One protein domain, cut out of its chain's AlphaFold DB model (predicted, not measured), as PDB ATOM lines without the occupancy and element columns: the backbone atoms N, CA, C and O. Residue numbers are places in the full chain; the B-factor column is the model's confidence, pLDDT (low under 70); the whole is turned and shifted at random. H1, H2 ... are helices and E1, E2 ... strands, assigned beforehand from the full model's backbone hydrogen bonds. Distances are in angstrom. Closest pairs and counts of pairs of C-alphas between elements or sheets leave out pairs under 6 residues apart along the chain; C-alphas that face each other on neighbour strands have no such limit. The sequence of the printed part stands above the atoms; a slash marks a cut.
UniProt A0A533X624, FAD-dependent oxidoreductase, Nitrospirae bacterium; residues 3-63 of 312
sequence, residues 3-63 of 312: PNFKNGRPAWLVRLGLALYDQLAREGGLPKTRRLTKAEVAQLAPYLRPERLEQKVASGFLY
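Overview. This is residues 3 to 63 of the 312 residues of the protein "FAD-dependent oxidoreductase" of Nitrospirae bacterium (UniProt A0A533X624). A small antiparallel sheet, ordered E1, E3, E2, has long H1 over one face and short H2 over the other; H3 sits at one end, and residues 24 to 29 stick out at the other. The 61 printed residues hold E1, H1, E2, H2, H3, E3, a mixed class, only just loose, close to compact: radius of gyration of the C-alphas 12.8 A, spans 40 by 22 by 14 A.

Along the chain. Find C-alpha 3 at (105.388, -90.207, 216.664), where E1, residues 3 to 5, begins. H1, residues 11 to 24, runs 20.0 A. Then come E2, 34 to 36, H2, 38 to 44, H3, 50 to 56, and E3, 57 to 62, 14.3 A long, ending at (111.992, -85.897, 220.555).

Arrangement. Look at N 4 and O 59, 2.8 A, for E1 and E3, and N 36 and O 60, 2.8 A, for E3 and E2. E1, H1 and E2 form a split strand-helix-strand unit, two strands running the same way with E3 between, its crossover right-handed. H1 runs along E3, 7 degrees on the local plane; their closest C-alphas, Ala 11 and Ser 59, are 6.9 A apart. H2 is on the opposite face, its closest C-alpha to E3 being Val 41, 6.3 A from that of Gly 60. H3 only grazes the sheet with residues 51 to 56, and touches H2, closest C-alphas Leu 53 and Ala 42, 7.5 A. In H1, H2 and H3 every O i to N i+4 pair is within hydrogen-bond range.

Size, cuts and confidence. The C-alphas farthest apart, Glu 27 and Glu 51, are 40.0 A apart. The printed part has no cut, no link is long, and no printed residue is under 70 in pLDDT.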
ATOM      1  N   PRO A   3     105.978 -90.337 217.990       84.19
ATOM      2  CA  PRO A   3     105.388 -90.207 216.664       84.19
ATOM      3  C   PRO A   3     103.989 -89.591 216.780       84.19
ATOM      4  O   PRO A   3     103.173 -90.019 217.593       84.19
ATOM      5  N   ASN A   4     103.698 -88.588 215.954       85.31
ATOM      6  CA  ASN A   4     102.393 -87.942 215.895       85.31
ATOM      7  C   ASN A   4     101.642 -88.380 214.634       85.31
ATOM      8  O   ASN A   4     102.035 -88.043 213.512       85.31
ATOM      9  N   PHE A   5     100.558 -89.129 214.814       84.62
ATOM     10  CA  PHE A   5      99.752 -89.663 213.718       84.62
ATOM     11  C   PHE A   5      98.680 -88.665 213.253       84.62
ATOM     12  O   PHE A   5      98.182 -87.871 214.045       84.62
ATOM     13  N   LYS A   6      98.288 -88.727 211.973       81.06
ATOM     14  CA  LYS A   6      97.283 -87.840 211.353       81.06
ATOM     15  C   LYS A   6      95.912 -87.895 212.037       81.06
ATOM     16  O   LYS A   6      95.249 -86.872 212.122       81.06
ATOM     17  N   ASN A   7      95.531 -89.056 212.573       81.69
ATOM     18  CA  ASN A   7      94.267 -89.253 213.298       81.69
ATOM     19  C   ASN A   7      94.412 -89.000 214.815       81.69
ATOM     20  O   ASN A   7      93.548 -89.392 215.593       81.69
ATOM     21  N   GLY A   8      95.548 -88.442 215.244       78.62
ATOM     22  CA  GLY A   8      95.859 -88.133 216.636       78.62
ATOM     23  C   GLY A   8      95.656 -86.656 216.973       78.62
ATOM     24  O   GLY A   8      94.852 -85.951 216.367       78.62
ATOM     25  N   ARG A   9      96.413 -86.172 217.962       86.25
ATOM     26  CA  ARG A   9      96.375 -84.764 218.377       86.25
ATOM     27  C   ARG A   9      97.019 -83.869 217.303       86.25
ATOM     28  O   ARG A   9      98.032 -84.255 216.710       86.25
ATOM     29  N   PRO A  10      96.503 -82.649 217.067       89.19
ATOM     30  CA  PRO A  10      97.121 -81.740 216.111       89.19
ATOM     31  C   PRO A  10      98.539 -81.372 216.568       89.19
ATOM     32  O   PRO A  10      98.799 -81.161 217.754       89.19
ATOM     33  N   ALA A  11      99.477 -81.292 215.623       88.81
ATOM     34  CA  ALA A  11     100.904 -81.156 215.931       88.81
ATOM     35  C   ALA A  11     101.244 -79.893 216.746       88.81
ATOM     36  O   ALA A  11     102.177 -79.919 217.548       88.81
ATOM     37  N   TRP A  12     100.493 -78.800 216.565       92.06
ATOM     38  CA  TRP A  12     100.681 -77.568 217.336       92.06
ATOM     39  C   TRP A  12     100.369 -77.772 218.825       92.06
ATOM     40  O   TRP A  12     101.102 -77.263 219.667       92.06
ATOM     41  N   LEU A  13      99.348 -78.572 219.147       92.56
ATOM     42  CA  LEU A  13      98.942 -78.854 220.523       92.56
ATOM     43  C   LEU A  13      99.987 -79.723 221.225       92.56
ATOM     44  O   LEU A  13     100.363 -79.451 222.360       92.56
ATOM     45  N   VAL A  14     100.512 -80.731 220.521       90.75
ATOM     46  CA  VAL A  14     101.610 -81.566 221.032       90.75
ATOM     47  C   VAL A  14     102.858 -80.715 221.282       90.75
ATOM     48  O   VAL A  14     103.472 -80.822 222.339       90.75
ATOM     49  N   ARG A  15     103.207 -79.823 220.346       92.75
ATOM     50  CA  ARG A  15     104.347 -78.908 220.497       92.75
ATOM     51  C   ARG A  15     104.171 -77.956 221.680       92.75
ATOM     52  O   ARG A  15     105.136 -77.738 222.403       92.75
ATOM     53  N   LEU A  16     102.974 -77.402 221.871       94.94
ATOM     54  CA  LEU A  16     102.672 -76.521 222.998       94.94
ATOM     55  C   LEU A  16     102.819 -77.259 224.335       94.94
ATOM     56  O   LEU A  16     103.474 -76.750 225.239       94.94
ATOM     57  N   GLY A  17     102.280 -78.479 224.436       94.12
ATOM     58  CA  GLY A  17     102.409 -79.304 225.639       94.12
ATOM     59  C   GLY A  17     103.862 -79.636 225.979       94.12
ATOM     60  O   GLY A  17     104.258 -79.524 227.134       94.12
ATOM     61  N   LEU A  18     104.678 -79.978 224.979       93.31
ATOM     62  CA  LEU A  18     106.102 -80.250 225.197       93.31
ATOM     63  C   LEU A  18     106.908 -78.984 225.525       93.31
ATOM     64  O   LEU A  18     107.826 -79.042 226.333       93.31
ATOM     65  N   ALA A  19     106.552 -77.831 224.954       93.12
ATOM     66  CA  ALA A  19     107.175 -76.562 225.327       93.12
ATOM     67  C   ALA A  19     106.889 -76.206 226.795       93.12
ATOM     68  O   ALA A  19     107.793 -75.772 227.504       93.12
ATOM     69  N   LEU A  20     105.656 -76.432 227.263       94.50
ATOM     70  CA  LEU A  20     105.304 -76.273 228.672       94.50
ATOM     71  C   LEU A  20     106.042 -77.291 229.554       94.50
ATOM     72  O   LEU A  20     106.545 -76.926 230.611       94.50
ATOM     73  N   TYR A  21     106.153 -78.543 229.105       93.00
ATOM     74  CA  TYR A  21     106.906 -79.585 229.806       93.00
ATOM     75  C   TYR A  21     108.369 -79.177 230.032       93.00
ATOM     76  O   TYR A  21     108.846 -79.196 231.165       93.00
ATOM     77  N   ASP A  22     109.049 -78.704 228.984       91.94
ATOM     78  CA  ASP A  22     110.429 -78.210 229.074       91.94
ATOM     79  C   ASP A  22     110.552 -76.994 230.012       91.94
ATOM     80  O   ASP A  22     111.554 -76.838 230.712       91.94
ATOM     81  N   GLN A  23     109.546 -76.112 230.033       92.06
ATOM     82  CA  GLN A  23     109.525 -74.946 230.921       92.06
ATOM     83  C   GLN A  23     109.348 -75.332 232.390       92.06
ATOM     84  O   GLN A  23     109.988 -74.730 233.250       92.06
ATOM     85  N   LEU A  24     108.516 -76.334 232.685       92.12
ATOM     86  CA  LEU A  24     108.337 -76.854 234.041       92.12
ATOM     87  C   LEU A  24     109.582 -77.609 234.525       92.12
ATOM     88  O   LEU A  24     109.916 -77.552 235.704       92.12
ATOM     89  N   ALA A  25     110.316 -78.251 233.614       88.44
ATOM     90  CA  ALA A  25     111.543 -78.985 233.914       88.44
ATOM     91  C   ALA A  25     112.802 -78.101 234.067       88.44
ATOM     92  O   ALA A  25     113.893 -78.650 234.201       88.44
ATOM     93  N   ARG A  26     112.674 -76.762 234.041       74.69
ATOM     94  CA  ARG A  26     113.717 -75.721 233.843       74.69
ATOM     95  C   ARG A  26     115.132 -75.995 234.381       74.69
ATOM     96  O   ARG A  26     116.100 -75.577 233.754       74.69
ATOM     97  N   GLU A  27     115.258 -76.646 235.534       76.44
ATOM     98  CA  GLU A  27     116.520 -76.865 236.261       76.44
ATOM     99  C   GLU A  27     117.077 -78.299 236.131       76.44
ATOM    100  O   GLU A  27     118.118 -78.617 236.698       76.44
ATOM    101  N   GLY A  28     116.424 -79.173 235.358       74.31
ATOM    102  CA  GLY A  28     116.751 -80.601 235.260       74.31
ATOM    103  C   GLY A  28     117.949 -80.962 234.370       74.31
ATOM    104  O   GLY A  28     118.288 -82.137 234.271       74.31
ATOM    105  N   GLY A  29     118.574 -79.993 233.689       83.31
ATOM    106  CA  GLY A  29     119.768 -80.216 232.857       83.31
ATOM    107  C   GLY A  29     119.562 -81.083 231.603       83.31
ATOM    108  O   GLY A  29     120.534 -81.418 230.928       83.31
ATOM    109  N   LEU A  30     118.319 -81.447 231.273       88.19
ATOM    110  CA  LEU A  30     117.992 -82.240 230.089       88.19
ATOM    111  C   LEU A  30     117.924 -81.365 228.824       88.19
ATOM    112  O   LEU A  30     117.569 -80.184 228.904       88.19
ATOM    113  N   PRO A  31     118.234 -81.919 227.636       89.56
ATOM    114  CA  PRO A  31     118.076 -81.184 226.389       89.56
ATOM    115  C   PRO A  31     116.606 -80.839 226.118       89.56
ATOM    116  O   PRO A  31     115.694 -81.570 226.505       89.56
ATOM    117  N   LYS A  32     116.380 -79.731 225.406       90.44
ATOM    118  CA  LYS A  32     115.033 -79.284 225.031       90.44
ATOM    119  C   LYS A  32     114.396 -80.197 223.989       90.44
ATOM    120  O   LYS A  32     115.077 -80.821 223.170       90.44
ATOM    121  N   THR A  33     113.071 -80.186 223.969       92.62
ATOM    122  CA  THR A  33     112.267 -80.859 222.961       92.62
ATOM    123  C   THR A  33     112.600 -80.354 221.556       92.62
ATOM    124  O   THR A  33     112.686 -79.151 221.296       92.62
ATOM    125  N   ARG A  34     112.700 -81.285 220.599       92.19
ATOM    126  CA  ARG A  34     112.929 -80.999 219.177       92.19
ATOM    127  C   ARG A  34     111.893 -81.680 218.288       92.19
ATOM    128  O   ARG A  34     111.477 -82.809 218.537       92.19
ATOM    129  N   ARG A  35     111.493 -81.012 217.203       91.88
ATOM    130  CA  ARG A  35     110.684 -81.629 216.141       91.88
ATOM    131  C   ARG A  35     111.566 -82.512 215.253       91.88
ATOM    132  O   ARG A  35     112.653 -82.095 214.864       91.88
ATOM    133  N   LEU A  36     111.071 -83.698 214.919       88.38
ATOM    134  CA  LEU A  36     111.724 -84.663 214.041       88.38
ATOM    135  C   LEU A  36     111.102 -84.644 212.642       88.38
ATOM    136  O   LEU A  36     109.880 -84.526 212.483       88.38
ATOM    137  N   THR A  37     111.954 -84.804 211.635       87.19
ATOM    138  CA  THR A  37     111.575 -85.108 210.251       87.19
ATOM    139  C   THR A  37     111.128 -86.567 210.118       87.19
ATOM    140  O   THR A  37     111.426 -87.402 210.971       87.19
ATOM    141  N   LYS A  38     110.420 -86.916 209.032       82.88
ATOM    142  CA  LYS A  38     110.015 -88.314 208.787       82.88
ATOM    143  C   LYS A  38     111.218 -89.258 208.650       82.88
ATOM    144  O   LYS A  38     111.141 -90.385 209.125       82.88
ATOM    145  N   ALA A  39     112.320 -88.791 208.063       84.56
ATOM    146  CA  ALA A  39     113.552 -89.568 207.942       84.56
ATOM    147  C   ALA A  39     114.163 -89.887 209.319       84.56
ATOM    148  O   ALA A  39     114.476 -91.038 209.604       84.56
ATOM    149  N   GLU A  40     114.245 -88.899 210.215       85.44
ATOM    150  CA  GLU A  40     114.723 -89.116 211.590       85.44
ATOM    151  C   GLU A  40     113.792 -90.037 212.388       85.44
ATOM    152  O   GLU A  40     114.245 -90.857 213.185       85.44
ATOM    153  N   VAL A  41     112.480 -89.932 212.160       83.69
ATOM    154  CA  VAL A  41     111.498 -90.857 212.739       83.69
ATOM    155  C   VAL A  41     111.757 -92.292 212.272       83.69
ATOM    156  O   VAL A  41     111.753 -93.191 213.108       83.69
ATOM    157  N   ALA A  42     112.006 -92.510 210.975       82.75
ATOM    158  CA  ALA A  42     112.300 -93.836 210.426       82.75
ATOM    159  C   ALA A  42     113.563 -94.450 211.050       82.75
ATOM    160  O   ALA A  42     113.577 -95.630 211.385       82.75
ATOM    161  N   GLN A  43     114.602 -93.635 211.257       83.12
ATOM    162  CA  GLN A  43     115.861 -94.075 211.864       83.12
ATOM    163  C   GLN A  43     115.706 -94.443 213.346       83.12
ATOM    164  O   GLN A  43     116.252 -95.446 213.795       83.12
ATOM    165  N   LEU A  44     114.951 -93.647 214.113       79.56
ATOM    166  CA  LEU A  44     114.738 -93.882 215.549       79.56
ATOM    167  C   LEU A  44     113.698 -94.975 215.836       79.56
ATOM    168  O   LEU A  44     113.677 -95.537 216.931       79.56
ATOM    169  N   ALA A  45     112.823 -95.263 214.872       77.44
ATOM    170  CA  ALA A  45     111.776 -96.265 214.985       77.44
ATOM    171  C   ALA A  45     111.735 -97.171 213.738       77.44
ATOM    172  O   ALA A  45     110.734 -97.173 213.017       77.44
ATOM    173  N   PRO A  46     112.780 -97.994 213.499       72.56
ATOM    174  CA  PRO A  46     112.860 -98.878 212.328       72.56
ATOM    175  C   PRO A  46     111.781 -99.973 212.327       72.56
ATOM    176  O   PRO A  46     111.491-100.586 211.307       72.56
ATOM    177  N   TYR A  47     111.152-100.209 213.480       72.75
ATOM    178  CA  TYR A  47     110.009-101.102 213.637       72.75
ATOM    179  C   TYR A  47     108.689-100.488 213.146       72.75
ATOM    180  O   TYR A  47     107.669-101.166 213.181       72.75
ATOM    181  N   LEU A  48     108.637 -99.223 212.721       72.94
ATOM    182  CA  LEU A  48     107.458 -98.685 212.040       72.94
ATOM    183  C   LEU A  48     107.499 -99.093 210.566       72.94
ATOM    184  O   LEU A  48     108.473 -98.826 209.871       72.94
ATOM    185  N   ARG A  49     106.417 -99.706 210.069       73.50
ATOM    186  CA  ARG A  49     106.304-100.055 208.643       73.50
ATOM    187  C   ARG A  49     106.440 -98.788 207.777       73.50
ATOM    188  O   ARG A  49     105.688 -97.842 208.048       73.50
ATOM    189  N   PRO A  50     107.320 -98.763 206.758       73.44
ATOM    190  CA  PRO A  50     107.545 -97.587 205.912       73.44
ATOM    191  C   PRO A  50     106.252 -97.012 205.321       73.44
ATOM    192  O   PRO A  50     106.006 -95.810 205.404       73.44
ATOM    193  N   GLU A  51     105.344 -97.876 204.866       73.06
ATOM    194  CA  GLU A  51     104.076 -97.465 204.254       73.06
ATOM    195  C   GLU A  51     103.182 -96.742 205.272       73.06
ATOM    196  O   GLU A  51     102.519 -95.749 204.970       73.06
ATOM    197  N   ARG A  52     103.187 -97.201 206.531       72.69
ATOM    198  CA  ARG A  52     102.424 -96.557 207.611       72.69
ATOM    199  C   ARG A  52     103.068 -95.260 208.072       72.69
ATOM    200  O   ARG A  52     102.340 -94.342 208.450       72.69
ATOM    201  N   LEU A  53     104.393 -95.182 208.068       77.19
ATOM    202  CA  LEU A  53     105.109 -93.956 208.388       77.19
ATOM    203  C   LEU A  53     104.718 -92.845 207.408       77.19
ATOM    204  O   LEU A  53     104.321 -91.756 207.824       77.19
ATOM    205  N   GLU A  54     104.743 -93.131 206.109       75.38
ATOM    206  CA  GLU A  54     104.412 -92.144 205.084       75.38
ATOM    207  C   GLU A  54     102.939 -91.738 205.113       75.38
ATOM    208  O   GLU A  54     102.623 -90.538 205.124       75.38
ATOM    209  N   GLN A  55     102.043 -92.727 205.191       75.19
ATOM    210  CA  GLN A  55     100.601 -92.512 205.111       75.19
ATOM    211  C   GLN A  55     100.017 -91.921 206.394       75.19
ATOM    212  O   GLN A  55      99.148 -91.049 206.313       75.19
ATOM    213  N   LYS A  56     100.469 -92.371 207.573       79.81
ATOM    214  CA  LYS A  56      99.792 -92.102 208.853       79.81
ATOM    215  C   LYS A  56     100.541 -91.162 209.787       79.81
ATOM    216  O   LYS A  56      99.884 -90.594 210.654       79.81
ATOM    217  N   VAL A  57     101.853 -90.959 209.655       80.94
ATOM    218  CA  VAL A  57     102.597 -90.046 210.542       80.94
ATOM    219  C   VAL A  57     102.612 -88.633 209.956       80.94
ATOM    220  O   VAL A  57     103.047 -88.406 208.826       80.94
ATOM    221  N   ALA A  58     102.117 -87.673 210.737       79.81
ATOM    222  CA  ALA A  58     102.095 -86.253 210.398       79.81
ATOM    223  C   ALA A  58     103.395 -85.543 210.819       79.81
ATOM    224  O   ALA A  58     103.917 -84.704 210.087       79.81
ATOM    225  N   SER A  59     103.931 -85.878 211.995       81.81
ATOM    226  CA  SER A  59     105.175 -85.312 212.535       81.81
ATOM    227  C   SER A  59     105.784 -86.233 213.596       81.81
ATOM    228  O   SER A  59     105.138 -87.177 214.037       81.81
ATOM    229  N   GLY A  60     107.007 -85.955 214.048       87.50
ATOM    230  CA  GLY A  60     107.589 -86.591 215.231       87.50
ATOM    231  C   GLY A  60     108.157 -85.556 216.194       87.50
ATOM    232  O   GLY A  60     108.511 -84.451 215.779       87.50
ATOM    233  N   PHE A  61     108.248 -85.911 217.470       90.94
ATOM    234  CA  PHE A  61     108.890 -85.089 218.493       90.94
ATOM    235  C   PHE A  61     109.873 -85.929 219.306       90.94
ATOM    236  O   PHE A  61     109.603 -87.079 219.656       90.94
ATOM    237  N   LEU A  62     111.030 -85.358 219.610       90.62
ATOM    238  CA  LEU A  62     111.992 -85.897 220.555       90.62
ATOM    239  C   LEU A  62     111.913 -85.058 221.822       90.62
ATOM    240  O   LEU A  62     112.135 -83.855 221.758       90.62
ATOM    241  N   TYR A  63     111.593 -85.702 222.936       90.38
ATOM    242  CA  TYR A  63     111.598 -85.124 224.273       90.38
ATOM    243  C   TYR A  63     112.397 -86.050 225.192       90.38
ATOM    244  O   TYR A  63     112.627 -87.217 224.841       90.38
TER     245      TYR A  63